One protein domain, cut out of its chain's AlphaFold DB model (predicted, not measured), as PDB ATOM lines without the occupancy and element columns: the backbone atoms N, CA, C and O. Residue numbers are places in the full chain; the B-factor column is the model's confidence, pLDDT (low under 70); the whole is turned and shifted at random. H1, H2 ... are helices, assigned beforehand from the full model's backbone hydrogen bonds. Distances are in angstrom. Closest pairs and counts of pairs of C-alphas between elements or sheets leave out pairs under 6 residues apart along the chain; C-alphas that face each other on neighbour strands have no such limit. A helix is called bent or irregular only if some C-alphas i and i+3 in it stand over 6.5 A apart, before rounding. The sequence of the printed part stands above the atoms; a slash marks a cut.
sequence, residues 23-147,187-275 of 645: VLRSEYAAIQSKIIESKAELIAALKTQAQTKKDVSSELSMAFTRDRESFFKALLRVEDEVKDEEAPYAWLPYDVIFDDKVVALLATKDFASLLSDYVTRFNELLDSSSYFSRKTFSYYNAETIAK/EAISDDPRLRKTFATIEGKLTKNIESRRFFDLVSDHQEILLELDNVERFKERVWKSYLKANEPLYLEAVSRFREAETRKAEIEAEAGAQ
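This is residues 23 to 147 and 187 to 275 of the 645 residues of an uncharacterized protein of Clavibacter michiganensis subsp. michiganensis (UniProt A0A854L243). The model is a long rod of helices: the long helices H1 and H12 run side by side in opposite ways as an arm, and shorter helices build the rest. H2, H3, H4 and H11b gather round the base of this arm; H5, H6, H7, H9, H10 and H11a make a second cluster beyond them, and H8 lies at the far end, touching no helix. The 214 printed residues hold twelve named helices, H1 to H12 in chain order, and no named strand: the class is all helix, with packing mostly crossed, few touching helices being near parallel. The whole is loose, with a radius of gyration of the C-alphas of 23.0 A and spans of 83 by 30 by 29 A.

H1, residues 23 to 50, touches H12, residues 248 to 274, at a shallow tilt of 20 degrees, opposite ways; their closest C-alphas, Ser 38 and Ala 254, are 5.2 A apart. With residues 43 to 47 alone H1 touches H2, residues 56 to 65, about perpendicular at 88 degrees, closest at C-alphas Ile 43 and Val 56, 6.2 A. H3, residues 71 to 77, touches H2, closest at C-alphas Ser 61 and Phe 71, 4.9 A. H11, residues 223 to 246, was assigned as one helix by its hydrogen bonds but is bent, C-alphas 230 and 233 being 9.1 A apart; arm H11a, residues 223 to 230, is irregular, C-alphas 227 and 230 being 6.54 A apart. Arm H11b, residues 233 to 246, touches H4, residues 79 to 83, closest at C-alphas Val 82 and Lys 241, 5.8 A. H10, residues 210 to 221, touches H5, residues 94 to 97, closest at C-alphas Val 96 and Phe 215, 5.4 A, and H6, residues 100 to 106, closest at C-alphas Val 102 and Ser 212, 5.9 A. H7, residues 111 to 128, touches H11a at a shallow tilt of 14 degrees, opposite ways, closest at C-alphas Ser 116 and Leu 226, 5.8 A. H9, residues 193 to 206, touches H7 about perpendicular at 82 degrees, closest at C-alphas Tyr 118 and Phe 199, 6.2 A. H8, residues 139 to 147, is only just apart from H7, at 8.5 A. Every O i to N i+4 pair is within hydrogen-bond range in H1 to H4, H6 to H10, H11b and H12; H11a has 0 of 4, with 3 of 5 O i to N i+3 pairs, and H5 is too short.

H1 is 40.6 A long from C-alpha 23 at (-18.883, 15.370, 15.083); H12, 38.6 A, ends at C-alpha 274, (-18.685, 9.505, 28.474). H7 is 25.3 A long.

The farthest C-alphas, Ser 130 and Gln 275, are 83.6 A apart. Residues 148 to 186 are not printed; C-alphas 147 and 187 are 19.6 A apart. Of the links printed whole, none is long. Residue 275 alone is under pLDDT 70.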
ATOM      1  N   VAL A  23     -20.054  16.117  15.556       83.19
ATOM      2  CA  VAL A  23     -18.883  15.370  15.083       83.19
ATOM      3  C   VAL A  23     -19.183  13.878  15.141       83.19
ATOM      4  O   VAL A  23     -19.203  13.244  14.085       83.19
ATOM      5  N   LEU A  24     -19.528  13.349  16.320       84.50
ATOM      6  CA  LEU A  24     -19.829  11.921  16.496       84.50
ATOM      7  C   LEU A  24     -21.010  11.475  15.631       84.50
ATOM      8  O   LEU A  24     -20.948  10.430  14.986       84.50
ATOM      9  N   ARG A  25     -22.059  12.299  15.523       82.62
ATOM     10  CA  ARG A  25     -23.191  12.034  14.625       82.62
ATOM     11  C   ARG A  25     -22.760  11.942  13.164       82.62
ATOM     12  O   ARG A  25     -23.206  11.047  12.445       82.62
ATOM     13  N   SER A  26     -21.937  12.883  12.699       84.31
ATOM     14  CA  SER A  26     -21.468  12.885  11.308       84.31
ATOM     15  C   SER A  26     -20.598  11.666  11.002       84.31
ATOM     16  O   SER A  26     -20.745  11.058   9.941       84.31
ATOM     17  N   GLU A  27     -19.758  11.261  11.957       87.31
ATOM     18  CA  GLU A  27     -18.918  10.074  11.856       87.31
ATOM     19  C   GLU A  27     -19.769   8.797  11.823       87.31
ATOM     20  O   GLU A  27     -19.623   7.985  10.907       87.31
ATOM     21  N   TYR A  28     -20.727   8.656  12.745       86.06
ATOM     22  CA  TYR A  28     -21.646   7.517  12.798       86.06
ATOM     23  C   TYR A  28     -22.444   7.362  11.491       86.06
ATOM     24  O   TYR A  28     -22.543   6.264  10.934       86.06
ATOM     25  N   ALA A  29     -22.970   8.467  10.949       83.94
ATOM     26  CA  ALA A  29     -23.687   8.469   9.674       83.94
ATOM     27  C   ALA A  29     -22.784   8.066   8.495       83.94
ATOM     28  O   ALA A  29     -23.200   7.288   7.630       83.94
ATOM     29  N   ALA A  30     -21.538   8.549   8.469       88.19
ATOM     30  CA  ALA A  30     -20.570   8.187   7.439       88.19
ATOM     31  C   ALA A  30     -20.202   6.694   7.492       88.19
ATOM     32  O   ALA A  30     -20.123   6.045   6.448       88.19
ATOM     33  N   ILE A  31     -20.026   6.130   8.693       89.94
ATOM     34  CA  ILE A  31     -19.796   4.693   8.893       89.94
ATOM     35  C   ILE A  31     -20.977   3.888   8.336       89.94
ATOM     36  O   ILE A  31     -20.774   2.948   7.568       89.94
ATOM     37  N   GLN A  32     -22.215   4.281   8.655       85.94
ATOM     38  CA  GLN A  32     -23.406   3.592   8.159       85.94
ATOM     39  C   GLN A  32     -23.511   3.631   6.626       85.94
ATOM     40  O   GLN A  32     -23.830   2.610   6.016       85.94
ATOM     41  N   SER A  33     -23.202   4.774   5.998       88.06
ATOM     42  CA  SER A  33     -23.183   4.900   4.530       88.06
ATOM     43  C   SER A  33     -22.207   3.913   3.898       88.06
ATOM     44  O   SER A  33     -22.583   3.158   3.003       88.06
ATOM     45  N   LYS A  34     -20.979   3.832   4.427       89.81
ATOM     46  CA  LYS A  34     -19.933   2.938   3.908       89.81
ATOM     47  C   LYS A  34     -20.313   1.458   3.979       89.81
ATOM     48  O   LYS A  34     -19.937   0.710   3.077       89.81
ATOM     49  N   ILE A  35     -21.043   1.043   5.021       91.62
ATOM     50  CA  ILE A  35     -21.573  -0.327   5.162       91.62
ATOM     51  C   ILE A  35     -22.643  -0.604   4.098       91.62
ATOM     52  O   ILE A  35     -22.657  -1.677   3.492       91.62
ATOM     53  N   ILE A  36     -23.556   0.350   3.881       90.56
ATOM     54  CA  ILE A  36     -24.629   0.232   2.883       90.56
ATOM     55  C   ILE A  36     -24.034   0.140   1.477       90.56
ATOM     56  O   ILE A  36     -24.445  -0.723   0.703       90.56
ATOM     57  N   GLU A  37     -23.045   0.980   1.172       92.81
ATOM     58  CA  GLU A  37     -22.315   0.975  -0.097       92.81
ATOM     59  C   GLU A  37     -21.647  -0.382  -0.348       92.81
ATOM     60  O   GLU A  37     -21.954  -1.032  -1.347       92.81
ATOM     61  N   SER A  38     -20.840  -0.889   0.596       93.25
ATOM     62  CA  SER A  38     -20.163  -2.183   0.420       93.25
ATOM     63  C   SER A  38     -21.138  -3.360   0.336       93.25
ATOM     64  O   SER A  38     -20.913  -4.312  -0.412       93.25
ATOM     65  N   LYS A  39     -22.258  -3.303   1.074       95.25
ATOM     66  CA  LYS A  39     -23.333  -4.299   0.955       95.25
ATOM     67  C   LYS A  39     -23.941  -4.282  -0.446       95.25
ATOM     68  O   LYS A  39     -24.161  -5.348  -1.020       95.25
ATOM     69  N   ALA A  40     -24.240  -3.099  -0.980       95.38
ATOM     70  CA  ALA A  40     -24.857  -2.949  -2.292       95.38
ATOM     71  C   ALA A  40     -23.935  -3.442  -3.416       95.38
ATOM     72  O   ALA A  40     -24.398  -4.157  -4.306       95.38
ATOM     73  N   GLU A  41     -22.642  -3.124  -3.343       96.56
ATOM     74  CA  GLU A  41     -21.626  -3.580  -4.300       96.56
ATOM     75  C   GLU A  41     -21.502  -5.108  -4.316       96.56
ATOM     76  O   GLU A  41     -21.616  -5.728  -5.377       96.56
ATOM     77  N   LEU A  42     -21.372  -5.735  -3.140       97.44
ATOM     78  CA  LEU A  42     -21.302  -7.192  -3.035       97.44
ATOM     79  C   LEU A  42     -22.593  -7.860  -3.533       97.44
ATOM     80  O   LEU A  42     -22.533  -8.824  -4.293       97.44
ATOM     81  N   ILE A  43     -23.767  -7.342  -3.157       97.25
ATOM     82  CA  ILE A  43     -25.055  -7.870  -3.631       97.25
ATOM     83  C   ILE A  43     -25.157  -7.788  -5.155       97.25
ATOM     84  O   ILE A  43     -25.618  -8.743  -5.779       97.25
ATOM     85  N   ALA A  44     -24.736  -6.681  -5.770       97.12
ATOM     86  CA  ALA A  44     -24.780  -6.517  -7.220       97.12
ATOM     87  C   ALA A  44     -23.871  -7.528  -7.941       97.12
ATOM     88  O   ALA A  44     -24.284  -8.132  -8.941       97.12
ATOM     89  N   ALA A  45     -22.670  -7.758  -7.406       97.12
ATOM     90  CA  ALA A  45     -21.725  -8.731  -7.940       97.12
ATOM     91  C   ALA A  45     -22.256 -10.169  -7.807       97.12
ATOM     92  O   ALA A  45     -22.334 -10.902  -8.795       97.12
ATOM     93  N   LEU A  46     -22.748 -10.537  -6.622       97.44
ATOM     94  CA  LEU A  46     -23.352 -11.846  -6.365       97.44
ATOM     95  C   LEU A  46     -24.605 -12.088  -7.208       97.44
ATOM     96  O   LEU A  46     -24.798 -13.188  -7.714       97.44
ATOM     97  N   LYS A  47     -25.447 -11.068  -7.407       96.94
ATOM     98  CA  LYS A  47     -26.648 -11.175  -8.245       96.94
ATOM     99  C   LYS A  47     -26.295 -11.478  -9.697       96.94
ATOM    100  O   LYS A  47     -26.949 -12.310 -10.326       96.94
ATOM    101  N   THR A  48     -25.257 -10.816 -10.205       96.06
ATOM    102  CA  THR A  48     -24.715 -11.055 -11.547       96.06
ATOM    103  C   THR A  48     -24.149 -12.468 -11.658       96.06
ATOM    104  O   THR A  48     -24.528 -13.194 -12.573       96.06
ATOM    105  N   GLN A  49     -23.312 -12.878 -10.699       95.38
ATOM    106  CA  GLN A  49     -22.694 -14.205 -10.668       95.38
ATOM    107  C   GLN A  49     -23.741 -15.326 -10.615       95.38
ATOM    108  O   GLN A  49     -23.685 -16.269 -11.396       95.38
ATOM    109  N   ALA A  50     -24.728 -15.190  -9.729       95.56
ATOM    110  CA  ALA A  50     -25.799 -16.160  -9.531       95.56
ATOM    111  C   ALA A  50     -26.843 -16.157 -10.662       95.56
ATOM    112  O   ALA A  50     -27.682 -17.054 -10.717       95.56
ATOM    113  N   GLN A  51     -26.840 -15.138 -11.532       95.50
ATOM    114  CA  GLN A  51     -27.865 -14.906 -12.558       95.50
ATOM    115  C   GLN A  51     -29.297 -14.960 -11.994       95.50
ATOM    116  O   GLN A  51     -30.221 -15.453 -12.643       95.50
ATOM    117  N   THR A  52     -29.478 -14.465 -10.766       94.94
ATOM    118  CA  THR A  52     -30.737 -14.595 -10.025       94.94
ATOM    119  C   THR A  52     -31.569 -13.321 -10.055       94.94
ATOM    120  O   THR A  52     -31.063 -12.196  -9.986       94.94
ATOM    121  N   LYS A  53     -32.888 -13.491 -10.112       93.38
ATOM    122  CA  LYS A  53     -33.847 -12.406  -9.864       93.38
ATOM    123  C   LYS A  53     -34.261 -12.310  -8.398       93.38
ATOM    124  O   LYS A  53     -34.864 -11.302  -8.030       93.38
ATOM    125  N   LYS A  54     -33.944 -13.324  -7.586       93.38
ATOM    126  CA  LYS A  54     -34.260 -13.370  -6.156       93.38
ATOM    127  C   LYS A  54     -33.462 -12.312  -5.389       93.38
ATOM    128  O   LYS A  54     -32.471 -11.759  -5.878       93.38
ATOM    129  N   ASP A  55     -33.931 -11.995  -4.186       95.50
ATOM    130  CA  ASP A  55     -33.204 -11.109  -3.283       95.50
ATOM    131  C   ASP A  55     -32.005 -11.850  -2.684       95.50
ATOM    132  O   ASP A  55     -32.144 -12.657  -1.766       95.50
ATOM    133  N   VAL A  56     -30.818 -11.540  -3.206       96.06
ATOM    134  CA  VAL A  56     -29.536 -12.095  -2.753       96.06
ATOM    135  C   VAL A  56     -29.330 -11.897  -1.252       96.06
ATOM    136  O   VAL A  56     -28.813 -12.800  -0.600       96.06
ATOM    137  N   SER A  57     -29.749 -10.756  -0.686       94.50
ATOM    138  CA  SER A  57     -29.584 -10.502   0.748       94.50
ATOM    139  C   SER A  57     -30.354 -11.541   1.560       94.50
ATOM    140  O   SER A  57     -29.788 -12.159   2.459       94.50
ATOM    141  N   SER A  58     -31.626 -11.760   1.221       94.50
ATOM    142  CA  SER A  58     -32.489 -12.739   1.887       94.50
ATOM    143  C   SER A  58     -32.041 -14.182   1.636       94.50
ATOM    144  O   SER A  58     -32.016 -14.977   2.572       94.50
ATOM    145  N   GLU A  59     -31.691 -14.541   0.398       95.00
ATOM    146  CA  GLU A  59     -31.282 -15.910   0.043       95.00
ATOM    147  C   GLU A  59     -29.989 -16.324   0.754       95.00
ATOM    148  O   GLU A  59     -29.931 -17.400   1.349       95.00
ATOM    149  N   LEU A  60     -28.983 -15.446   0.758       94.88
ATOM    150  CA  LEU A  60     -27.712 -15.691   1.435       94.88
ATOM    151  C   LEU A  60     -27.898 -15.774   2.956       94.88
ATOM    152  O   LEU A  60     -27.354 -16.668   3.606       94.88
ATOM    153  N   SER A  61     -28.707 -14.874   3.528       95.50
ATOM    154  CA  SER A  61     -29.004 -14.894   4.966       95.50
ATOM    155  C   SER A  61     -29.714 -16.191   5.359       95.50
ATOM    156  O   SER A  61     -29.310 -16.850   6.320       95.50
ATOM    157  N   MET A  62     -30.708 -16.616   4.575       93.94
ATOM    158  CA  MET A  62     -31.439 -17.859   4.812       93.94
ATOM    159  C   MET A  62     -30.519 -19.080   4.723       93.94
ATOM    160  O   MET A  62     -30.578 -19.932   5.609       93.94
ATOM    161  N   ALA A  63     -29.650 -19.133   3.707       93.62
ATOM    162  CA  ALA A  63     -28.733 -20.248   3.484       93.62
ATOM    163  C   ALA A  63     -27.806 -20.484   4.685       93.62
ATOM    164  O   ALA A  63     -27.620 -21.622   5.099       93.62
ATOM    165  N   PHE A  64     -27.276 -19.420   5.294       94.75
ATOM    166  CA  PHE A  64     -26.284 -19.561   6.364       94.75
ATOM    167  C   PHE A  64     -26.818 -19.316   7.775       94.75
ATOM    168  O   PHE A  64     -26.149 -19.668   8.738       94.75
ATOM    169  N   THR A  65     -27.988 -18.710   7.968       92.12
ATOM    170  CA  THR A  65     -28.475 -18.367   9.324       92.12
ATOM    171  C   THR A  65     -29.905 -18.797   9.607       92.12
ATOM    172  O   THR A  65     -30.306 -18.774  10.768       92.12
ATOM    173  N   ARG A  66     -30.653 -19.244   8.588       89.75
ATOM    174  CA  ARG A  66     -32.101 -19.509   8.666       89.75
ATOM    175  C   ARG A  66     -32.937 -18.284   9.069       89.75
ATOM    176  O   ARG A  66     -34.068 -18.433   9.519       89.75
ATOM    177  N   ASP A  67     -32.384 -17.089   8.881       89.75
ATOM    178  CA  ASP A  67     -33.039 -15.798   9.068       89.75
ATOM    179  C   ASP A  67     -32.847 -14.946   7.804       89.75
ATOM    180  O   ASP A  67     -31.800 -15.024   7.165       89.75
ATOM    181  N   ARG A  68     -33.850 -14.154   7.405       89.56
ATOM    182  CA  ARG A  68     -33.809 -13.380   6.145       89.56
ATOM    183  C   ARG A  68     -33.078 -12.047   6.274       89.56
ATOM    184  O   ARG A  68     -32.650 -11.501   5.259       89.56
ATOM    185  N   GLU A  69     -32.920 -11.529   7.488       89.81
ATOM    186  CA  GLU A  69     -32.414 -10.171   7.727       89.81
ATOM    187  C   GLU A  69     -30.949 -10.150   8.209       89.81
ATOM    188  O   GLU A  69     -30.301  -9.104   8.244       89.81
ATOM    189  N   SER A  70     -30.371 -11.322   8.478       92.19
ATOM    190  CA  SER A  70     -29.031 -11.515   9.047       92.19
ATOM    191  C   SER A  70     -27.870 -11.511   8.030       92.19
ATOM    192  O   SER A  70     -26.947 -12.316   8.146       92.19
ATOM    193  N   PHE A  71     -27.853 -10.595   7.053       95.06
ATOM    194  CA  PHE A  71     -26.869 -10.611   5.949       95.06
ATOM    195  C   PHE A  71     -25.401 -10.591   6.407       95.06
ATOM    196  O   PHE A  71     -24.639 -11.497   6.084       95.06
ATOM    197  N   PHE A  72     -24.982  -9.593   7.191       93.69
ATOM    198  CA  PHE A  72     -23.584  -9.504   7.639       93.69
ATOM    199  C   PHE A  72     -23.203 -10.626   8.608       93.69
ATOM    200  O   PHE A  72     -22.092 -11.144   8.553       93.69
ATOM    201  N   LYS A  73     -24.145 -11.074   9.445       93.12
ATOM    202  CA  LYS A  73     -23.951 -12.238  10.318       93.12
ATOM    203  C   LYS A  73     -23.725 -13.518   9.506       93.12
ATOM    204  O   LYS A  73     -22.890 -14.336   9.879       93.12
ATOM    205  N   ALA A  74     -24.439 -13.672   8.392       94.81
ATOM    206  CA  ALA A  74     -24.246 -14.767   7.453       94.81
ATOM    207  C   ALA A  74     -22.851 -14.720   6.813       94.81
ATOM    208  O   ALA A  74     -22.169 -15.741   6.805       94.81
ATOM    209  N   LEU A  75     -22.395 -13.539   6.371       95.62
ATOM    210  CA  LEU A  75     -21.043 -13.350   5.830       95.62
ATOM    211  C   LEU A  75     -19.947 -13.699   6.845       95.62
ATOM    212  O   LEU A  75     -18.995 -14.384   6.487       95.62
ATOM    213  N   LEU A  76     -20.093 -13.259   8.097       94.19
ATOM    214  CA  LEU A  76     -19.130 -13.537   9.167       94.19
ATOM    215  C   LEU A  76     -19.081 -15.019   9.548       94.19
ATOM    216  O   LEU A  76     -18.012 -15.529   9.869       94.19
ATOM    217  N   ARG A  77     -20.221 -15.722   9.517       94.69
ATOM    218  CA  ARG A  77     -20.297 -17.146   9.876       94.69
ATOM    219  C   ARG A  77     -19.419 -18.015   8.977       94.69
ATOM    220  O   ARG A  77     -18.829 -18.970   9.466       94.69
ATOM    221  N   VAL A  78     -19.400 -17.721   7.679       94.31
ATOM    222  CA  VAL A  78     -18.783 -18.589   6.663       94.31
ATOM    223  C   VAL A  78     -17.375 -18.158   6.271       94.31
ATOM    224  O   VAL A  78     -16.822 -18.707   5.331       94.31
ATOM    225  N   GLU A  79     -16.782 -17.184   6.960       92.69
ATOM    226  CA  GLU A  79     -15.504 -16.591   6.554       92.69
ATOM    227  C   GLU A  79     -14.371 -17.602   6.430       92.69
ATOM    228  O   GLU A  79     -13.689 -17.629   5.406       92.69
ATOM    229  N   ASP A  80     -14.196 -18.461   7.430       91.25
ATOM    230  CA  ASP A  80     -13.155 -19.486   7.373       91.25
ATOM    231  C   ASP A  80     -13.468 -20.551   6.314       91.25
ATOM    232  O   ASP A  80     -12.564 -21.041   5.648       91.25
ATOM    233  N   GLU A  81     -14.751 -20.841   6.077       92.94
ATOM    234  CA  GLU A  81     -15.179 -21.790   5.044       92.94
ATOM    235  C   GLU A  81     -14.971 -21.241   3.623       92.94
ATOM    236  O   GLU A  81     -14.688 -22.005   2.707       92.94
ATOM    237  N   VAL A  82     -15.108 -19.926   3.421       93.56
ATOM    238  CA  VAL A  82     -14.899 -19.272   2.120       93.56
ATOM    239  C   VAL A  82     -13.409 -19.133   1.802       93.56
ATOM    240  O   VAL A  82     -13.042 -19.230   0.634       93.56
ATOM    241  N   LYS A  83     -12.530 -18.950   2.798       89.38
ATOM    242  CA  LYS A  83     -11.073 -18.850   2.565       89.38
ATOM    243  C   LYS A  83     -10.529 -20.057   1.799       89.38
ATOM    244  O   LYS A  83      -9.822 -19.860   0.809       89.38
ATOM    245  N   ASP A  84     -10.921 -21.257   2.217       87.44
ATOM    246  CA  ASP A  84     -10.440 -22.534   1.675       87.44
ATOM    247  C   ASP A  84     -11.286 -23.073   0.500       87.44
ATOM    248  O   ASP A  84     -11.018 -24.158  -0.013       87.44
ATOM    249  N   GLU A  85     -12.317 -22.344   0.062       89.31
ATOM    250  CA  GLU A  85     -13.205 -22.757  -1.034       89.31
ATOM    251  C   GLU A  85     -12.530 -22.574  -2.409       89.31
ATOM    252  O   GLU A  85     -11.883 -21.560  -2.667       89.31
ATOM    253  N   GLU A  86     -12.721 -23.523  -3.332       90.88
ATOM    254  CA  GLU A  86     -12.177 -23.463  -4.708       90.88
ATOM    255  C   GLU A  86     -13.203 -22.946  -5.735       90.88
ATOM    256  O   GLU A  86     -12.934 -22.858  -6.932       90.88
ATOM    257  N   ALA A  87     -14.393 -22.582  -5.259       92.94
ATOM    258  CA  ALA A  87     -15.517 -22.077  -6.039       92.94
ATOM    259  C   ALA A  87     -16.029 -23.016  -7.160       92.94
ATOM    260  O   ALA A  87     -16.334 -22.542  -8.262       92.94
ATOM    261  N   PRO A  88     -16.210 -24.330  -6.903       93.88
ATOM    262  CA  PRO A  88     -16.561 -25.317  -7.931       93.88
ATOM    263  C   PRO A  88     -17.906 -25.048  -8.623       93.88
ATOM    264  O   PRO A  88     -18.127 -25.515  -9.739       93.88
ATOM    265  N   TYR A  89     -18.801 -24.280  -7.989       95.50
ATOM    266  CA  TYR A  89     -20.136 -23.981  -8.513       95.50
ATOM    267  C   TYR A  89     -20.335 -22.512  -8.889       95.50
ATOM    268  O   TYR A  89     -21.469 -22.083  -9.085       95.50
ATOM    269  N   ALA A  90     -19.270 -21.714  -9.012       94.62
ATOM    270  CA  ALA A  90     -19.417 -20.295  -9.346       94.62
ATOM    271  C   ALA A  90     -20.113 -20.072 -10.702       94.62
ATOM    272  O   ALA A  90     -20.822 -19.087 -10.878       94.62
ATOM    273  N   TRP A  91     -19.938 -20.993 -11.649       94.69
ATOM    274  CA  TRP A  91     -20.528 -20.940 -12.989       94.69
ATOM    275  C   TRP A  91     -22.038 -21.230 -13.018       94.69
ATOM    276  O   TRP A  91     -22.698 -20.962 -14.022       94.69
ATOM    277  N   LEU A  92     -22.584 -21.802 -11.943       95.25
ATOM    278  CA  LEU A  92     -23.938 -22.324 -11.897       95.25
ATOM    279  C   LEU A  92     -24.981 -21.191 -11.861       95.25
ATOM    280  O   LEU A  92     -24.898 -20.344 -10.974       95.25
ATOM    281  N   PRO A  93     -26.018 -21.187 -12.717       95.69
ATOM    282  CA  PRO A  93     -27.144 -20.263 -12.576       95.69
ATOM    283  C   PRO A  93     -28.073 -20.673 -11.417       95.69
ATOM    284  O   PRO A  93     -28.706 -21.730 -11.453       95.69
ATOM    285  N   TYR A  94     -28.200 -19.820 -10.398       95.88
ATOM    286  CA  TYR A  94     -28.918 -20.127  -9.152       95.88
ATOM    287  C   TYR A  94     -30.401 -20.439  -9.383       95.88
ATOM    288  O   TYR A  94     -30.920 -21.432  -8.873       95.88
ATOM    289  N   ASP A  95     -31.067 -19.635 -10.216       95.00
ATOM    290  CA  ASP A  95     -32.499 -19.764 -10.515       95.00
ATOM    291  C   ASP A  95     -32.835 -21.017 -11.347       95.00
ATOM    292  O   ASP A  95     -34.008 -21.286 -11.577       95.00
ATOM    293  N   VAL A  96     -31.850 -21.790 -11.821       93.88
ATOM    294  CA  VAL A  96     -32.110 -23.049 -12.545       93.88
ATOM    295  C   VAL A  96     -32.240 -24.228 -11.582       93.88
ATOM    296  O   VAL A  96     -33.127 -25.060 -11.756       93.88
ATOM    297  N   ILE A  97     -31.395 -24.298 -10.550       91.94
ATOM    298  CA  ILE A  97     -31.422 -25.392  -9.562       91.94
ATOM    299  C   ILE A  97     -32.342 -25.069  -8.388       91.94
ATOM    300  O   ILE A  97     -33.082 -25.934  -7.922       91.94
ATOM    301  N   PHE A  98     -32.318 -23.823  -7.916       94.12
ATOM    302  CA  PHE A  98     -33.050 -23.400  -6.724       94.12
ATOM    303  C   PHE A  98     -34.345 -22.647  -7.060       94.12
ATOM    304  O   PHE A  98     -34.831 -21.854  -6.250       94.12
ATOM    305  N   ASP A  99     -34.922 -22.891  -8.241       93.94
ATOM    306  CA  ASP A  99     -36.300 -22.494  -8.545       93.94
ATOM    307  C   ASP A  99     -37.278 -23.220  -7.617       93.94
ATOM    308  O   ASP A  99     -37.115 -24.403  -7.317       93.94
ATOM    309  N   ASP A 100     -38.338 -22.541  -7.191       92.38
ATOM    310  CA  ASP A 100     -39.263 -23.081  -6.194       92.38
ATOM    311  C   ASP A 100     -39.981 -24.349  -6.696       92.38
ATOM    312  O   ASP A 100     -40.261 -25.258  -5.910       92.38
ATOM    313  N   LYS A 101     -40.237 -24.468  -8.009       92.62
ATOM    314  CA  LYS A 101     -40.832 -25.675  -8.608       92.62
ATOM    315  C   LYS A 101     -39.835 -26.827  -8.651       92.62
ATOM    316  O   LYS A 101     -40.238 -27.976  -8.476       92.62
ATOM    317  N   VAL A 102     -38.557 -26.532  -8.891       93.00
ATOM    318  CA  VAL A 102     -37.475 -27.526  -8.913       93.00
ATOM    319  C   VAL A 102     -37.182 -28.015  -7.497       93.00
ATOM    320  O   VAL A 102     -37.147 -29.220  -7.267       93.00
ATOM    321  N   VAL A 103     -37.093 -27.117  -6.517       92.19
ATOM    322  CA  VAL A 103     -36.922 -27.477  -5.103       92.19
ATOM    323  C   VAL A 103     -38.103 -28.317  -4.606       92.19
ATOM    324  O   VAL A 103     -37.897 -29.353  -3.977       92.19
ATOM    325  N   ALA A 104     -39.343 -27.946  -4.948       91.81
ATOM    326  CA  ALA A 104     -40.523 -28.750  -4.619       91.81
ATOM    327  C   ALA A 104     -40.500 -30.140  -5.280       91.81
ATOM    328  O   ALA A 104     -40.971 -31.123  -4.702       91.81
ATOM    329  N   LEU A 105     -39.943 -30.238  -6.489       91.12
ATOM    330  CA  LEU A 105     -39.760 -31.503  -7.189       91.12
ATOM    331  C   LEU A 105     -38.720 -32.385  -6.481       91.12
ATOM    332  O   LEU A 105     -39.014 -33.547  -6.202       91.12
ATOM    333  N   LEU A 106     -37.558 -31.823  -6.136       89.88
ATOM    334  CA  LEU A 106     -36.469 -32.503  -5.423       89.88
ATOM    335  C   LEU A 106     -36.874 -32.952  -4.012       89.88
ATOM    336  O   LEU A 106     -36.438 -34.004  -3.560       89.88
ATOM    337  N   ALA A 107     -37.772 -32.218  -3.351       89.25
ATOM    338  CA  ALA A 107     -38.340 -32.597  -2.056       89.25
ATOM    339  C   ALA A 107     -39.295 -33.807  -2.128       89.25
ATOM    340  O   ALA A 107     -39.720 -34.330  -1.094       89.25
ATOM    341  N   THR A 108     -39.668 -34.268  -3.329       89.81
ATOM    342  CA  THR A 108     -40.472 -35.486  -3.474       89.81
ATOM    343  C   THR A 108     -39.645 -36.702  -3.059       89.81
ATOM    344  O   THR A 108     -38.536 -36.902  -3.548       89.81
ATOM    345  N   LYS A 109     -40.215 -37.553  -2.199       84.12
ATOM    346  CA  LYS A 109     -39.552 -38.766  -1.705       84.12
ATOM    347  C   LYS A 109     -38.953 -39.599  -2.849       84.12
ATOM    348  O   LYS A 109     -39.627 -39.846  -3.850       84.12
ATOM    349  N   ASP A 110     -37.700 -40.011  -2.667       83.94
ATOM    350  CA  ASP A 110     -36.888 -40.834  -3.575       83.94
ATOM    351  C   ASP A 110     -36.591 -40.190  -4.950       83.94
ATOM    352  O   ASP A 110     -35.869 -40.773  -5.760       83.94
ATOM    353  N   PHE A 111     -37.074 -38.969  -5.223       88.38
ATOM    354  CA  PHE A 111     -36.940 -38.335  -6.537       88.38
ATOM    355  C   PHE A 111     -35.485 -38.042  -6.908       88.38
ATOM    356  O   PHE A 111     -35.094 -38.372  -8.020       88.38
ATOM    357  N   ALA A 112     -34.679 -37.483  -5.998       85.12
ATOM    358  CA  ALA A 112     -33.268 -37.180  -6.268       85.12
ATOM    359  C   ALA A 112     -32.457 -38.445  -6.619       85.12
ATOM    360  O   ALA A 112     -31.724 -38.458  -7.605       85.12
ATOM    361  N   SER A 113     -32.668 -39.541  -5.880       82.62
ATOM    362  CA  SER A 113     -32.014 -40.826  -6.165       82.62
ATOM    363  C   SER A 113     -32.436 -41.416  -7.518       82.62
ATOM    364  O   SER A 113     -31.590 -41.791  -8.326       82.62
ATOM    365  N   LEU A 114     -33.741 -41.411  -7.819       88.38
ATOM    366  CA  LEU A 114     -34.279 -41.909  -9.087       88.38
ATOM    367  C   LEU A 114     -33.884 -41.027 -10.277       88.38
ATOM    368  O   LEU A 114     -33.759 -41.527 -11.393       88.38
ATOM    369  N   LEU A 115     -33.703 -39.725 -10.048       90.31
ATOM    370  CA  LEU A 115     -33.235 -38.775 -11.048       90.31
ATOM    371  C   LEU A 115     -31.809 -39.108 -11.490       90.31
ATOM    372  O   LEU A 115     -31.549 -39.087 -12.687       90.31
ATOM    373  N   SER A 116     -30.916 -39.445 -10.554       87.94
ATOM    374  CA  SER A 116     -29.530 -39.802 -10.877       87.94
ATOM    375  C   SER A 116     -29.461 -41.023 -11.799       87.94
ATOM    376  O   SER A 116     -28.811 -40.984 -12.848       87.94
ATOM    377  N   ASP A 117     -30.197 -42.083 -11.455       87.19
ATOM    378  CA  ASP A 117     -30.277 -43.302 -12.268       87.19
ATOM    379  C   ASP A 117     -30.903 -43.032 -13.640       87.19
ATOM    380  O   ASP A 117     -30.435 -43.543 -14.661       87.19
ATOM    381  N   TYR A 118     -31.960 -42.214 -13.671       90.25
ATOM    382  CA  TYR A 118     -32.641 -41.841 -14.904       90.25
ATOM    383  C   TYR A 118     -31.734 -41.040 -15.839       90.25
ATOM    384  O   TYR A 118     -31.581 -41.427 -16.992       90.25
ATOM    385  N   VAL A 119     -31.113 -39.955 -15.356       89.44
ATOM    386  CA  VAL A 119     -30.246 -39.074 -16.161       89.44
ATOM    387  C   VAL A 119     -29.057 -39.850 -16.723       89.44
ATOM    388  O   VAL A 119     -28.707 -39.670 -17.887       89.44
ATOM    389  N   THR A 120     -28.461 -40.744 -15.928       87.88
ATOM    390  CA  THR A 120     -27.324 -41.567 -16.367       87.88
ATOM    391  C   THR A 120     -27.711 -42.445 -17.557       87.88
ATOM    392  O   THR A 120     -27.114 -42.329 -18.625       87.88
ATOM    393  N   ARG A 121     -28.774 -43.246 -17.421       87.06
ATOM    394  CA  ARG A 121     -29.240 -44.152 -18.487       87.06
ATOM    395  C   ARG A 121     -29.810 -43.413 -19.692       87.06
ATOM    396  O   ARG A 121     -29.632 -43.842 -20.826       87.06
ATOM    397  N   PHE A 122     -30.505 -42.304 -19.455       87.00
ATOM    398  CA  PHE A 122     -31.024 -41.445 -20.514       87.00
ATOM    399  C   PHE A 122     -29.889 -40.894 -21.384       87.00
ATOM    400  O   PHE A 122     -29.998 -40.906 -22.609       87.00
ATOM    401  N   ASN A 123     -28.784 -40.473 -20.765       87.56
ATOM    402  CA  ASN A 123     -27.614 -39.993 -21.492       87.56
ATOM    403  C   ASN A 123     -26.880 -41.112 -22.228       87.56
ATOM    404  O   ASN A 123     -26.504 -40.903 -23.375       87.56
ATOM    405  N   GLU A 124     -26.731 -42.294 -21.626       86.88
ATOM    406  CA  GLU A 124     -26.165 -43.468 -22.308       86.88
ATOM    407  C   GLU A 124     -26.961 -43.824 -23.570       86.88
ATOM    408  O   GLU A 124     -26.377 -44.016 -24.637       86.88
ATOM    409  N   LEU A 125     -28.298 -43.838 -23.477       85.94
ATOM    410  CA  LEU A 125     -29.161 -44.077 -24.631       85.94
ATOM    411  C   LEU A 125     -28.974 -43.019 -25.716       85.94
ATOM    412  O   LEU A 125     -28.731 -43.372 -26.866       85.94
ATOM    413  N   LEU A 126     -29.052 -41.734 -25.360       84.88
ATOM    414  CA  LEU A 126     -28.922 -40.648 -26.330       84.88
ATOM    415  C   LEU A 126     -27.524 -40.540 -26.939       84.88
ATOM    416  O   LEU A 126     -27.409 -40.100 -28.078       84.88
ATOM    417  N   ASP A 127     -26.473 -40.929 -26.219       85.75
ATOM    418  CA  ASP A 127     -25.111 -40.980 -26.756       85.75
ATOM    419  C   ASP A 127     -24.909 -42.198 -27.685       85.75
ATOM    420  O   ASP A 127     -24.042 -42.164 -28.559       85.75
ATOM    421  N   SER A 128     -25.720 -43.254 -27.531       85.69
ATOM    422  CA  SER A 128     -25.716 -44.453 -28.389       85.69
ATOM    423  C   SER A 128     -26.716 -44.417 -29.556       85.69
ATOM    424  O   SER A 128     -26.643 -45.263 -30.447       85.69
ATOM    425  N   SER A 129     -27.648 -43.459 -29.555       84.69
ATOM    426  CA  SER A 129     -28.717 -43.354 -30.550       84.69
ATOM    427  C   SER A 129     -28.187 -42.860 -31.896       84.69
ATOM    428  O   SER A 129     -27.465 -41.867 -31.974       84.69
ATOM    429  N   SER A 130     -28.607 -43.508 -32.984       85.06
ATOM    430  CA  SER A 130     -28.313 -43.040 -34.347       85.06
ATOM    431  C   SER A 130     -29.165 -41.837 -34.767       85.06
ATOM    432  O   SER A 130     -28.807 -41.140 -35.713       85.06
ATOM    433  N   TYR A 131     -30.294 -41.608 -34.086       84.19
ATOM    434  CA  TYR A 131     -31.326 -40.645 -34.483       84.19
ATOM    435  C   TYR A 131     -31.391 -39.411 -33.584       84.19
ATOM    436  O   TYR A 131     -31.757 -38.321 -34.036       84.19
ATOM    437  N   PHE A 132     -31.087 -39.585 -32.299       87.56
ATOM    438  CA  PHE A 132     -31.292 -38.576 -31.270       87.56
ATOM    439  C   PHE A 132     -29.975 -38.205 -30.599       87.56
ATOM    440  O   PHE A 132     -29.001 -38.944 -30.636       87.56
ATOM    441  N   SER A 133     -29.933 -37.025 -29.991       83.38
ATOM    442  CA  SER A 133     -28.761 -36.559 -29.257       83.38
ATOM    443  C   SER A 133     -29.183 -35.699 -28.085       83.38
ATOM    444  O   SER A 133     -30.049 -34.832 -28.226       83.38
ATOM    445  N   ARG A 134     -28.507 -35.863 -26.945       80.00
ATOM    446  CA  ARG A 134     -28.720 -34.994 -25.782       80.00
ATOM    447  C   ARG A 134     -28.342 -33.532 -26.033       80.00
ATOM    448  O   ARG A 134     -28.955 -32.659 -25.440       80.00
ATOM    449  N   LYS A 135     -27.416 -33.246 -26.960       78.12
ATOM    450  CA  LYS A 135     -26.946 -31.872 -27.241       78.12
ATOM    451  C   LYS A 135     -27.847 -31.073 -28.183       78.12
ATOM    452  O   LYS A 135     -27.771 -29.848 -28.202       78.12
ATOM    453  N   THR A 136     -28.632 -31.739 -29.028       82.06
ATOM    454  CA  THR A 136     -29.375 -31.073 -30.113       82.06
ATOM    455  C   THR A 136     -30.823 -31.548 -30.197       82.06
ATOM    456  O   THR A 136     -31.749 -30.772 -29.959       82.06
ATOM    457  N   PHE A 137     -31.046 -32.821 -30.526       85.62
ATOM    458  CA  PHE A 137     -32.370 -33.371 -30.811       85.62
ATOM    459  C   PHE A 137     -32.702 -34.545 -29.883       85.62
ATOM    460  O   PHE A 137     -32.528 -35.705 -30.243       85.62
ATOM    461  N   SER A 138     -33.161 -34.231 -28.669       86.69
ATOM    462  CA  SER A 138     -33.568 -35.217 -27.662       86.69
ATOM    463  C   SER A 138     -34.953 -35.811 -27.948       86.69
ATOM    464  O   SER A 138     -35.703 -35.308 -28.792       86.69
ATOM    465  N   TYR A 139     -35.351 -36.834 -27.182       86.62
ATOM    466  CA  TYR A 139     -36.683 -37.435 -27.308       86.62
ATOM    467  C   TYR A 139     -37.827 -36.428 -27.092       86.62
ATOM    468  O   TYR A 139     -38.828 -36.474 -27.803       86.62
ATOM    469  N   TYR A 140     -37.676 -35.466 -26.175       84.75
ATOM    470  CA  TYR A 140     -38.674 -34.407 -25.968       84.75
ATOM    471  C   TYR A 140     -38.826 -33.506 -27.206       84.75
ATOM    472  O   TYR A 140     -39.947 -33.172 -27.612       84.75
ATOM    473  N   ASN A 141     -37.705 -33.129 -27.831       87.31
ATOM    474  CA  ASN A 141     -37.712 -32.331 -29.059       87.31
ATOM    475  C   ASN A 141     -38.386 -33.111 -30.193       87.31
ATOM    476  O   ASN A 141     -39.238 -32.567 -30.896       87.31
ATOM    477  N   ALA A 142     -38.078 -34.403 -30.305       87.69
ATOM    478  CA  ALA A 142     -38.683 -35.299 -31.277       87.69
ATOM    479  C   ALA A 142     -40.201 -35.432 -31.099       87.69
ATOM    480  O   ALA A 142     -40.944 -35.275 -32.066       87.69
ATOM    481  N   GLU A 143     -40.687 -35.627 -29.869       88.25
ATOM    482  CA  GLU A 143     -42.126 -35.676 -29.580       88.25
ATOM    483  C   GLU A 143     -42.829 -34.350 -29.885       88.25
ATOM    484  O   GLU A 143     -43.958 -34.334 -30.385       88.25
ATOM    485  N   THR A 144     -42.171 -33.227 -29.594       88.94
ATOM    486  CA  THR A 144     -42.701 -31.887 -29.870       88.94
ATOM    487  C   THR A 144     -42.829 -31.654 -31.375       88.94
ATOM    488  O   THR A 144     -43.878 -31.201 -31.841       88.94
ATOM    489  N   ILE A 145     -41.808 -32.029 -32.153       89.75
ATOM    490  CA  ILE A 145     -41.852 -31.984 -33.618       89.75
ATOM    491  C   ILE A 145     -42.917 -32.934 -34.163       89.75
ATOM    492  O   ILE A 145     -43.714 -32.511 -34.997       89.75
ATOM    493  N   ALA A 146     -43.011 -34.168 -33.662       88.06
ATOM    494  CA  ALA A 146     -44.018 -35.133 -34.101       88.06
ATOM    495  C   ALA A 146     -45.447 -34.595 -33.928       88.06
ATOM    496  O   ALA A 146     -46.265 -34.677 -34.847       88.06
ATOM    497  N   LYS A 147     -45.732 -33.985 -32.770       90.00
ATOM    498  CA  LYS A 147     -47.022 -33.342 -32.484       90.00
ATOM    499  C   LYS A 147     -47.270 -32.125 -33.372       90.00
ATOM    500  O   LYS A 147     -48.384 -31.961 -33.857       90.00
ATOM    501  N   GLU A 187     -38.016 -47.475 -24.902       84.06
ATOM    502  CA  GLU A 187     -38.163 -48.807 -24.307       84.06
ATOM    503  C   GLU A 187     -36.817 -49.461 -23.976       84.06
ATOM    504  O   GLU A 187     -36.757 -50.238 -23.021       84.06
ATOM    505  N   ALA A 188     -35.736 -49.084 -24.669       81.75
ATOM    506  CA  ALA A 188     -34.384 -49.583 -24.416       81.75
ATOM    507  C   ALA A 188     -33.762 -49.074 -23.097       81.75
ATOM    508  O   ALA A 188     -32.722 -49.572 -22.678       81.75
ATOM    509  N   ILE A 189     -34.395 -48.121 -22.395       78.31
ATOM    510  CA  ILE A 189     -33.845 -47.518 -21.159       78.31
ATOM    511  C   ILE A 189     -33.727 -48.514 -19.998       78.31
ATOM    512  O   ILE A 189     -32.959 -48.315 -19.051       78.31
ATOM    513  N   SER A 190     -34.543 -49.569 -20.025       74.12
ATOM    514  CA  SER A 190     -34.523 -50.639 -19.033       74.12
ATOM    515  C   SER A 190     -35.379 -51.820 -19.478       74.12
ATOM    516  O   SER A 190     -36.565 -51.655 -19.760       74.12
ATOM    517  N   ASP A 191     -34.845 -53.036 -19.361       78.19
ATOM    518  CA  ASP A 191     -35.627 -54.260 -19.570       78.19
ATOM    519  C   ASP A 191     -36.740 -54.431 -18.515       78.19
ATOM    520  O   ASP A 191     -37.818 -54.949 -18.822       78.19
ATOM    521  N   ASP A 192     -36.540 -53.919 -17.290       80.25
ATOM    522  CA  ASP A 192     -37.533 -53.962 -16.205       80.25
ATOM    523  C   ASP A 192     -38.747 -53.044 -16.500       80.25
ATOM    524  O   ASP A 192     -38.601 -51.813 -16.525       80.25
ATOM    525  N   PRO A 193     -39.967 -53.602 -16.672       83.81
ATOM    526  CA  PRO A 193     -41.182 -52.822 -16.921       83.81
ATOM    527  C   PRO A 193     -41.564 -51.870 -15.777       83.81
ATOM    528  O   PRO A 193     -42.164 -50.820 -16.015       83.81
ATOM    529  N   ARG A 194     -41.243 -52.220 -14.522       80.00
ATOM    530  CA  ARG A 194     -41.518 -51.365 -13.357       80.00
ATOM    531  C   ARG A 194     -40.609 -50.148 -13.372       80.00
ATOM    532  O   ARG A 194     -41.099 -49.035 -13.192       80.00
ATOM    533  N   LEU A 195     -39.321 -50.350 -13.645       78.25
ATOM    534  CA  LEU A 195     -38.348 -49.264 -13.736       78.25
ATOM    535  C   LEU A 195     -38.658 -48.326 -14.912       78.25
ATOM    536  O   LEU A 195     -38.638 -47.111 -14.730       78.25
ATOM    537  N   ARG A 196     -39.081 -48.863 -16.068       83.44
ATOM    538  CA  ARG A 196     -39.580 -48.056 -17.199       83.44
ATOM    539  C   ARG A 196     -40.735 -47.140 -16.804       83.44
ATOM    540  O   ARG A 196     -40.728 -45.955 -17.127       83.44
ATOM    541  N   LYS A 197     -41.715 -47.661 -16.060       86.19
ATOM    542  CA  LYS A 197     -42.847 -46.856 -15.575       86.19
ATOM    543  C   LYS A 197     -42.403 -45.759 -14.600       86.19
ATOM    544  O   LYS A 197     -42.930 -44.644 -14.646       86.19
ATOM    545  N   THR A 198     -41.435 -46.058 -13.735       83.88
ATOM    546  CA  THR A 198     -40.835 -45.074 -12.825       83.88
ATOM    547  C   THR A 198     -40.134 -43.967 -13.609       83.88
ATOM    548  O   THR A 198     -40.443 -42.798 -13.399       83.88
ATOM    549  N   PHE A 199     -39.285 -44.312 -14.578       86.56
ATOM    550  CA  PHE A 199     -38.592 -43.342 -15.429       86.56
ATOM    551  C   PHE A 199     -39.536 -42.499 -16.282       86.56
ATOM    552  O   PHE A 199     -39.366 -41.287 -16.325       86.56
ATOM    553  N   ALA A 200     -40.600 -43.073 -16.847       86.06
ATOM    554  CA  ALA A 200     -41.629 -42.291 -17.540       86.06
ATOM    555  C   ALA A 200     -42.315 -41.272 -16.607       86.06
ATOM    556  O   ALA A 200     -42.675 -40.169 -17.018       86.06
ATOM    557  N   THR A 201     -42.473 -41.615 -15.322       88.56
ATOM    558  CA  THR A 201     -43.014 -40.690 -14.314       88.56
ATOM    559  C   THR A 201     -42.022 -39.569 -13.988       88.56
ATOM    560  O   THR A 201     -42.440 -38.421 -13.824       88.56
ATOM    561  N   ILE A 202     -40.724 -39.881 -13.899       89.44
ATOM    562  CA  ILE A 202     -39.652 -38.891 -13.718       89.44
ATOM    563  C   ILE A 202     -39.593 -37.950 -14.929       89.44
ATOM    564  O   ILE A 202     -39.717 -36.739 -14.755       89.44
ATOM    565  N   GLU A 203     -39.531 -38.490 -16.149       88.19
ATOM    566  CA  GLU A 203     -39.534 -37.728 -17.404       88.19
ATOM    567  C   GLU A 203     -40.753 -36.801 -17.500       88.19
ATOM    568  O   GLU A 203     -40.624 -35.611 -17.795       88.19
ATOM    569  N   GLY A 204     -41.947 -37.312 -17.185       89.44
ATOM    570  CA  GLY A 204     -43.175 -36.520 -17.202       89.44
ATOM    571  C   GLY A 204     -43.153 -35.352 -16.212       89.44
ATOM    572  O   GLY A 204     -43.732 -34.302 -16.486       89.44
ATOM    573  N   LYS A 205     -42.463 -35.492 -15.072       90.31
ATOM    574  CA  LYS A 205     -42.262 -34.387 -14.125       90.31
ATOM    575  C   LYS A 205     -41.210 -33.390 -14.622       90.31
ATOM    576  O   LYS A 205     -41.450 -32.190 -14.519       90.31
ATOM    577  N   LEU A 206     -40.103 -33.870 -15.191       89.69
ATOM    578  CA  LEU A 206     -39.013 -33.040 -15.722       89.69
ATOM    579  C   LEU A 206     -39.443 -32.216 -16.944       89.69
ATOM    580  O   LEU A 206     -39.022 -31.079 -17.110       89.69
ATOM    581  N   THR A 207     -40.354 -32.740 -17.766       88.06
ATOM    582  CA  THR A 207     -40.814 -32.078 -19.000       88.06
ATOM    583  C   THR A 207     -42.063 -31.205 -18.827       88.06
ATOM    584  O   THR A 207     -42.452 -30.491 -19.760       88.06
ATOM    585  N   LYS A 208     -42.682 -31.213 -17.634       89.00
ATOM    586  CA  LYS A 208     -43.989 -30.590 -17.345       89.00
ATOM    587  C   LYS A 208     -44.029 -29.076 -17.556       89.00
ATOM    588  O   LYS A 208     -45.028 -28.545 -18.036       89.00
ATOM    589  N   ASN A 209     -42.991 -28.369 -17.128       90.81
ATOM    590  CA  ASN A 209     -42.896 -26.911 -17.194       90.81
ATOM    591  C   ASN A 209     -41.494 -26.498 -17.665       90.81
ATOM    592  O   ASN A 209     -40.605 -27.336 -17.798       90.81
ATOM    593  N   ILE A 210     -41.313 -25.217 -17.989       91.25
ATOM    594  CA  ILE A 210     -40.057 -24.742 -18.576       91.25
ATOM    595  C   ILE A 210     -38.900 -24.753 -17.571       91.25
ATOM    596  O   ILE A 210     -37.761 -24.970 -17.967       91.25
ATOM    597  N   GLU A 211     -39.187 -24.562 -16.287       93.75
ATOM    598  CA  GLU A 211     -38.209 -24.517 -15.202       93.75
ATOM    599  C   GLU A 211     -37.615 -25.906 -14.938       93.75
ATOM    600  O   GLU A 211     -36.401 -26.079 -14.970       93.75
ATOM    601  N   SER A 212     -38.469 -26.924 -14.815       92.50
ATOM    602  CA  SER A 212     -38.081 -28.331 -14.704       92.50
ATOM    603  C   SER A 212     -37.304 -28.823 -15.929       92.50
ATOM    604  O   SER A 212     -36.376 -29.611 -15.765       92.50
ATOM    605  N   ARG A 213     -37.620 -28.317 -17.134       90.75
ATOM    606  CA  ARG A 213     -36.857 -28.635 -18.353       90.75
ATOM    607  C   ARG A 213     -35.461 -28.030 -18.331       90.75
ATOM    608  O   ARG A 213     -34.506 -28.750 -18.558       90.75
ATOM    609  N   ARG A 214     -35.329 -26.746 -17.983       92.69
ATOM    610  CA  ARG A 214     -34.013 -26.094 -17.855       92.69
ATOM    611  C   ARG A 214     -33.139 -26.766 -16.801       92.69
ATOM    612  O   ARG A 214     -31.946 -26.926 -17.017       92.69
ATOM    613  N   PHE A 215     -33.739 -27.159 -15.680       94.69
ATOM    614  CA  PHE A 215     -33.061 -27.957 -14.665       94.69
ATOM    615  C   PHE A 215     -32.592 -29.301 -15.227       94.69
ATOM    616  O   PHE A 215     -31.444 -29.675 -15.015       94.69
ATOM    617  N   PHE A 216     -33.456 -30.005 -15.966       91.75
ATOM    618  CA  PHE A 216     -33.109 -31.287 -16.574       91.75
ATOM    619  C   PHE A 216     -31.974 -31.164 -17.591       91.75
ATOM    620  O   PHE A 216     -31.026 -31.939 -17.516       91.75
ATOM    621  N   ASP A 217     -32.033 -30.171 -18.480       90.06
ATOM    622  CA  ASP A 217     -30.972 -29.895 -19.452       90.06
ATOM    623  C   ASP A 217     -29.635 -29.651 -18.726       90.06
ATOM    624  O   ASP A 217     -28.624 -30.267 -19.052       90.06
ATOM    625  N   LEU A 218     -29.651 -28.843 -17.658       92.00
ATOM    626  CA  LEU A 218     -28.464 -28.544 -16.858       92.00
ATOM    627  C   LEU A 218     -27.856 -29.791 -16.197       92.00
ATOM    628  O   LEU A 218     -26.652 -30.002 -16.307       92.00
ATOM    629  N   VAL A 219     -28.651 -30.612 -15.502       92.06
ATOM    630  CA  VAL A 219     -28.120 -31.811 -14.817       92.06
ATOM    631  C   VAL A 219     -27.765 -32.940 -15.786       92.06
ATOM    632  O   VAL A 219     -26.988 -33.828 -15.444       92.06
ATOM    633  N   SER A 220     -28.328 -32.910 -16.994       89.31
ATOM    634  CA  SER A 220     -27.967 -33.810 -18.084       89.31
ATOM    635  C   SER A 220     -26.589 -33.473 -18.663       89.31
ATOM    636  O   SER A 220     -25.800 -34.381 -18.943       89.31
ATOM    637  N   ASP A 221     -26.281 -32.181 -18.790       89.31
ATOM    638  CA  ASP A 221     -24.972 -31.702 -19.235       89.31
ATOM    639  C   ASP A 221     -23.906 -31.793 -18.125       89.31
ATOM    640  O   ASP A 221     -22.750 -32.099 -18.416       89.31
ATOM    641  N   HIS A 222     -24.303 -31.603 -16.861       91.00
ATOM    642  CA  HIS A 222     -23.432 -31.574 -15.678       91.00
ATOM    643  C   HIS A 222     -23.837 -32.621 -14.631       91.00
ATOM    644  O   HIS A 222     -24.392 -32.306 -13.571       91.00
ATOM    645  N   GLN A 223     -23.568 -33.893 -14.931       90.06
ATOM    646  CA  GLN A 223     -23.954 -35.025 -14.080       90.06
ATOM    647  C   GLN A 223     -23.291 -35.004 -12.694       90.06
ATOM    648  O   GLN A 223     -23.841 -35.560 -11.746       90.06
ATOM    649  N   GLU A 224     -22.149 -34.332 -12.536       89.06
ATOM    650  CA  GLU A 224     -21.471 -34.153 -11.249       89.06
ATOM    651  C   GLU A 224     -22.358 -33.468 -10.195       89.06
ATOM    652  O   GLU A 224     -22.202 -33.714  -9.000       89.06
ATOM    653  N   ILE A 225     -23.337 -32.665 -10.631       91.62
ATOM    654  CA  ILE A 225     -24.299 -31.991  -9.752       91.62
ATOM    655  C   ILE A 225     -25.245 -32.992  -9.085       91.62
ATOM    656  O   ILE A 225     -25.701 -32.747  -7.970       91.62
ATOM    657  N   LEU A 226     -25.529 -34.129  -9.728       90.50
ATOM    658  CA  LEU A 226     -26.494 -35.117  -9.231       90.50
ATOM    659  C   LEU A 226     -26.118 -35.637  -7.837       90.50
ATOM    660  O   LEU A 226     -27.005 -35.893  -7.025       90.50
ATOM    661  N   LEU A 227     -24.817 -35.713  -7.535       89.19
ATOM    662  CA  LEU A 227     -24.292 -36.135  -6.232       89.19
ATOM    663  C   LEU A 227     -24.630 -35.151  -5.101       89.19
ATOM    664  O   LEU A 227     -24.744 -35.551  -3.946       89.19
ATOM    665  N   GLU A 228     -24.813 -33.871  -5.422       91.12
ATOM    666  CA  GLU A 228     -25.125 -32.824  -4.445       91.12
ATOM    667  C   GLU A 228     -26.624 -32.742  -4.125       91.12
ATOM    668  O   GLU A 228     -27.018 -32.207  -3.086       91.12
ATOM    669  N   LEU A 229     -27.481 -33.291  -4.994       90.06
ATOM    670  CA  LEU A 229     -28.938 -33.170  -4.880       90.06
ATOM    671  C   LEU A 229     -29.547 -34.008  -3.747       90.06
ATOM    672  O   LEU A 229     -30.700 -33.773  -3.389       90.06
ATOM    673  N   ASP A 230     -28.793 -34.940  -3.156       86.00
ATOM    674  CA  ASP A 230     -29.222 -35.683  -1.961       86.00
ATOM    675  C   ASP A 230     -29.420 -34.752  -0.751       86.00
ATOM    676  O   ASP A 230     -30.286 -34.971   0.096       86.00
ATOM    677  N   ASN A 231     -28.669 -33.645  -0.699       90.06
ATOM    678  CA  ASN A 231     -28.835 -32.608   0.311       90.06
ATOM    679  C   ASN A 231     -28.841 -31.214  -0.325       90.06
ATOM    680  O   ASN A 231     -27.849 -30.486  -0.307       90.06
ATOM    681  N   VAL A 232     -30.012 -30.831  -0.838       91.06
ATOM    682  CA  VAL A 232     -30.244 -29.550  -1.527       91.06
ATOM    683  C   VAL A 232     -29.875 -28.336  -0.667       91.06
ATOM    684  O   VAL A 232     -29.355 -27.355  -1.194       91.06
ATOM    685  N   GLU A 233     -30.094 -28.387   0.650       91.56
ATOM    686  CA  GLU A 233     -29.740 -27.275   1.544       91.56
ATOM    687  C   GLU A 233     -28.219 -27.132   1.691       91.56
ATOM    688  O   GLU A 233     -27.686 -26.032   1.547       91.56
ATOM    689  N   ARG A 234     -27.491 -28.242   1.875       92.88
ATOM    690  CA  ARG A 234     -26.020 -28.224   1.869       92.88
ATOM    691  C   ARG A 234     -25.481 -27.761   0.517       92.88
ATOM    692  O   ARG A 234     -24.510 -27.009   0.471       92.88
ATOM    693  N   PHE A 235     -26.102 -28.195  -0.575       94.88
ATOM    694  CA  PHE A 235     -25.698 -27.772  -1.907       94.88
ATOM    695  C   PHE A 235     -25.888 -26.263  -2.094       94.88
ATOM    696  O   PHE A 235     -24.971 -25.583  -2.548       94.88
ATOM    697  N   LYS A 236     -27.024 -25.714  -1.647       95.06
ATOM    698  CA  LYS A 236     -27.284 -24.269  -1.645       95.06
ATOM    699  C   LYS A 236     -26.199 -23.492  -0.899       95.06
ATOM    700  O   LYS A 236     -25.705 -22.495  -1.425       95.06
ATOM    701  N   GLU A 237     -25.783 -23.956   0.281       95.38
ATOM    702  CA  GLU A 237     -24.671 -23.341   1.018       95.38
ATOM    703  C   GLU A 237     -23.363 -23.349   0.209       95.38
ATOM    704  O   GLU A 237     -22.689 -22.324   0.131       95.38
ATOM    705  N   ARG A 238     -23.002 -24.477  -0.419       95.44
ATOM    706  CA  ARG A 238     -21.775 -24.600  -1.234       95.44
ATOM    707  C   ARG A 238     -21.793 -23.704  -2.471       95.44
ATOM    708  O   ARG A 238     -20.765 -23.137  -2.844       95.44
ATOM    709  N   VAL A 239     -22.958 -23.549  -3.093       96.69
ATOM    710  CA  VAL A 239     -23.147 -22.657  -4.240       96.69
ATOM    711  C   VAL A 239     -22.954 -21.198  -3.819       96.69
ATOM    712  O   VAL A 239     -22.165 -20.487  -4.439       96.69
ATOM    713  N   TRP A 240     -23.568 -20.763  -2.712       97.25
ATOM    714  CA  TRP A 240     -23.349 -19.411  -2.186       97.25
ATOM    715  C   TRP A 240     -21.897 -19.164  -1.760       97.25
ATOM    716  O   TRP A 240     -21.372 -18.089  -2.047       97.25
ATOM    717  N   LYS A 241     -21.211 -20.147  -1.157       97.12
ATOM    718  CA  LYS A 241     -19.766 -20.053  -0.862       97.12
ATOM    719  C   LYS A 241     -18.938 -19.905  -2.137       97.12
ATOM    720  O   LYS A 241     -18.054 -19.057  -2.185       97.12
ATOM    721  N   SER A 242     -19.282 -20.638  -3.198       97.12
ATOM    722  CA  SER A 242     -18.620 -20.501  -4.501       97.12
ATOM    723  C   SER A 242     -18.812 -19.107  -5.106       97.12
ATOM    724  O   SER A 242     -17.857 -18.528  -5.619       97.12
ATOM    725  N   TYR A 243     -20.013 -18.523  -5.015       97.69
ATOM    726  CA  TYR A 243     -20.248 -17.151  -5.480       97.69
ATOM    727  C   TYR A 243     -19.495 -16.109  -4.648       97.69
ATOM    728  O   TYR A 243     -18.955 -15.158  -5.216       97.69
ATOM    729  N   LEU A 244     -19.442 -16.288  -3.323       97.56
ATOM    730  CA  LEU A 244     -18.664 -15.430  -2.427       97.56
ATOM    731  C   LEU A 244     -17.172 -15.507  -2.748       97.56
ATOM    732  O   LEU A 244     -16.536 -14.466  -2.885       97.56
ATOM    733  N   LYS A 245     -16.634 -16.713  -2.954       97.00
ATOM    734  CA  LYS A 245     -15.232 -16.918  -3.324       97.00
ATOM    735  C   LYS A 245     -14.894 -16.326  -4.692       97.00
ATOM    736  O   LYS A 245     -13.869 -15.672  -4.841       97.00
ATOM    737  N   ALA A 246     -15.774 -16.473  -5.683       96.75
ATOM    738  CA  ALA A 246     -15.595 -15.833  -6.989       96.75
ATOM    739  C   ALA A 246     -15.565 -14.292  -6.905       96.75
ATOM    740  O   ALA A 246     -14.994 -13.638  -7.774       96.75
ATOM    741  N   ASN A 247     -16.147 -13.718  -5.847       96.56
ATOM    742  CA  ASN A 247     -16.168 -12.284  -5.556       96.56
ATOM    743  C   ASN A 247     -15.366 -11.945  -4.283       96.56
ATOM    744  O   ASN A 247     -15.702 -10.996  -3.573       96.56
ATOM    745  N   GLU A 248     -14.308 -12.713  -3.994       95.19
ATOM    746  CA  GLU A 248     -13.545 -12.648  -2.739       95.19
ATOM    747  C   GLU A 248     -13.083 -11.232  -2.346       95.19
ATOM    748  O   GLU A 248     -13.272 -10.877  -1.183       95.19
ATOM    749  N   PRO A 249     -12.575 -10.369  -3.253       95.75
ATOM    750  CA  PRO A 249     -12.199  -9.004  -2.882       95.75
ATOM    751  C   PRO A 249     -13.363  -8.183  -2.307       95.75
ATOM    752  O   PRO A 249     -13.212  -7.560  -1.259       95.75
ATOM    753  N   LEU A 250     -14.540  -8.232  -2.945       96.38
ATOM    754  CA  LEU A 250     -15.740  -7.515  -2.489       96.38
ATOM    755  C   LEU A 250     -16.304  -8.127  -1.204       96.38
ATOM    756  O   LEU A 250     -16.817  -7.416  -0.340       96.38
ATOM    757  N   TYR A 251     -16.208  -9.452  -1.070       96.38
ATOM    758  CA  TYR A 251     -16.602 -10.158   0.142       96.38
ATOM    759  C   TYR A 251     -15.742  -9.743   1.343       96.38
ATOM    760  O   TYR A 251     -16.285  -9.333   2.372       96.38
ATOM    761  N   LEU A 252     -14.414  -9.798   1.200       95.00
ATOM    762  CA  LEU A 252     -13.471  -9.415   2.251       95.00
ATOM    763  C   LEU A 252     -13.609  -7.935   2.612       95.00
ATOM    764  O   LEU A 252     -13.592  -7.597   3.794       95.00
ATOM    765  N   GLU A 253     -13.814  -7.060   1.626       93.81
ATOM    766  CA  GLU A 253     -14.071  -5.642   1.869       93.81
ATOM    767  C   GLU A 253     -15.356  -5.417   2.678       93.81
ATOM    768  O   GLU A 253     -15.338  -4.683   3.667       93.81
ATOM    769  N   ALA A 254     -16.460  -6.081   2.318       94.50
ATOM    770  CA  ALA A 254     -17.717  -5.979   3.056       94.50
ATOM    771  C   ALA A 254     -17.590  -6.498   4.502       94.50
ATOM    772  O   ALA A 254     -18.127  -5.880   5.423       94.50
ATOM    773  N   VAL A 255     -16.864  -7.601   4.716       94.75
ATOM    774  CA  VAL A 255     -16.600  -8.161   6.052       94.75
ATOM    775  C   VAL A 255     -15.707  -7.235   6.885       94.75
ATOM    776  O   VAL A 255     -16.038  -6.960   8.040       94.75
ATOM    777  N   SER A 256     -14.610  -6.725   6.313       93.38
ATOM    778  CA  SER A 256     -13.681  -5.819   7.007       93.38
ATOM    779  C   SER A 256     -14.380  -4.530   7.416       93.38
ATOM    780  O   SER A 256     -14.389  -4.183   8.596       93.38
ATOM    781  N   ARG A 257     -15.069  -3.875   6.470       92.12
ATOM    782  CA  ARG A 257     -15.818  -2.639   6.735       92.12
ATOM    783  C   ARG A 257     -16.876  -2.835   7.813       92.12
ATOM    784  O   ARG A 257     -17.055  -1.951   8.641       92.12
ATOM    785  N   PHE A 258     -17.565  -3.978   7.827       92.69
ATOM    786  CA  PHE A 258     -18.550  -4.270   8.865       92.69
ATOM    787  C   PHE A 258     -17.902  -4.441  10.248       92.69
ATOM    788  O   PHE A 258     -18.383  -3.853  11.210       92.69
ATOM    789  N   ARG A 259     -16.789  -5.179  10.366       91.69
ATOM    790  CA  ARG A 259     -16.066  -5.348  11.645       91.69
ATOM    791  C   ARG A 259     -15.487  -4.044  12.182       91.69
ATOM    792  O   ARG A 259     -15.616  -3.752  13.371       91.69
ATOM    793  N   GLU A 260     -14.840  -3.278  11.310       91.75
ATOM    794  CA  GLU A 260     -14.292  -1.965  11.648       91.75
ATOM    795  C   GLU A 260     -15.411  -1.019  12.080       91.75
ATOM    796  O   GLU A 260     -15.275  -0.325  13.085       91.75
ATOM    797  N   ALA A 261     -16.546  -1.046  11.376       90.50
ATOM    798  CA  ALA A 261     -17.716  -0.272  11.743       90.50
ATOM    799  C   ALA A 261     -18.292  -0.675  13.103       90.50
ATOM    800  O   ALA A 261     -18.575   0.213  13.892       90.50
ATOM    801  N   GLU A 262     -18.459  -1.965  13.400       89.44
ATOM    802  CA  GLU A 262     -18.964  -2.420  14.706       89.44
ATOM    803  C   GLU A 262     -18.038  -1.983  15.844       89.44
ATOM    804  O   GLU A 262     -18.495  -1.454  16.855       89.44
ATOM    805  N   THR A 263     -16.725  -2.130  15.647       90.50
ATOM    806  CA  THR A 263     -15.721  -1.701  16.628       90.50
ATOM    807  C   THR A 263     -15.800  -0.192  16.849       90.50
ATOM    808  O   THR A 263     -15.945   0.266  17.980       90.50
ATOM    809  N   ARG A 264     -15.783   0.594  15.765       91.25
ATOM    810  CA  ARG A 264     -15.803   2.054  15.862       91.25
ATOM    811  C   ARG A 264     -17.145   2.590  16.355       91.25
ATOM    812  O   ARG A 264     -17.161   3.578  17.076       91.25
ATOM    813  N   LYS A 265     -18.270   1.953  16.024       87.50
ATOM    814  CA  LYS A 265     -19.586   2.307  16.576       87.50
ATOM    815  C   LYS A 265     -19.631   2.091  18.081       87.50
ATOM    816  O   LYS A 265     -20.078   2.991  18.777       87.50
ATOM    817  N   ALA A 266     -19.115   0.967  18.579       87.00
ATOM    818  CA  ALA A 266     -19.035   0.716  20.016       87.00
ATOM    819  C   ALA A 266     -18.148   1.754  20.733       87.00
ATOM    820  O   ALA A 266     -18.490   2.218  21.818       87.00
ATOM    821  N   GLU A 267     -17.037   2.167  20.114       88.94
ATOM    822  CA  GLU A 267     -16.206   3.271  20.617       88.94
ATOM    823  C   GLU A 267     -16.960   4.607  20.612       88.94
ATOM    824  O   GLU A 267     -16.972   5.290  21.629       88.94
ATOM    825  N   ILE A 268     -17.634   4.958  19.513       86.00
ATOM    826  CA  ILE A 268     -18.445   6.180  19.390       86.00
ATOM    827  C   ILE A 268     -19.576   6.201  20.430       86.00
ATOM    828  O   ILE A 268     -19.838   7.241  21.028       86.00
ATOM    829  N   GLU A 269     -20.236   5.069  20.679       82.88
ATOM    830  CA  GLU A 269     -21.264   4.935  21.716       82.88
ATOM    831  C   GLU A 269     -20.681   5.119  23.122       82.88
ATOM    832  O   GLU A 269     -21.289   5.794  23.956       82.88
ATOM    833  N   ALA A 270     -19.487   4.580  23.385       84.12
ATOM    834  CA  ALA A 270     -18.781   4.782  24.647       84.12
ATOM    835  C   ALA A 270     -18.314   6.238  24.822       84.12
ATOM    836  O   ALA A 270     -18.464   6.801  25.906       84.12
ATOM    837  N   GLU A 271     -17.799   6.868  23.764       82.81
ATOM    838  CA  GLU A 271     -17.424   8.286  23.733       82.81
ATOM    839  C   GLU A 271     -18.654   9.171  23.999       82.81
ATOM    840  O   GLU A 271     -18.628   9.992  24.916       82.81
ATOM    841  N   ALA A 272     -19.769   8.941  23.297       78.94
ATOM    842  CA  ALA A 272     -21.037   9.640  23.520       78.94
ATOM    843  C   ALA A 272     -21.593   9.415  24.943       78.94
ATOM    844  O   ALA A 272     -22.125  10.337  25.571       78.94
ATOM    845  N   GLY A 273     -21.432   8.207  25.492       74.62
ATOM    846  CA  GLY A 273     -21.790   7.870  26.873       74.62
ATOM    847  C   GLY A 273     -20.884   8.524  27.927       74.62
ATOM    848  O   GLY A 273     -21.338   8.833  29.031       74.62
ATOM    849  N   ALA A 274     -19.627   8.815  27.594       73.38
ATOM    850  CA  ALA A 274     -18.685   9.505  28.474       73.38
ATOM    851  C   ALA A 274     -18.796  11.039  28.400       73.38
ATOM    852  O   ALA A 274     -18.471  11.729  29.369       73.38
ATOM    853  N   GLN A 275     -19.270  11.585  27.276       68.12
ATOM    854  CA  GLN A 275     -19.419  13.026  27.079       68.12
ATOM    855  C   GLN A 275     -20.498  13.631  27.976       68.12
ATOM    856  O   GLN A 275     -21.689  13.530  27.705       68.12
TER     857      GLN A 275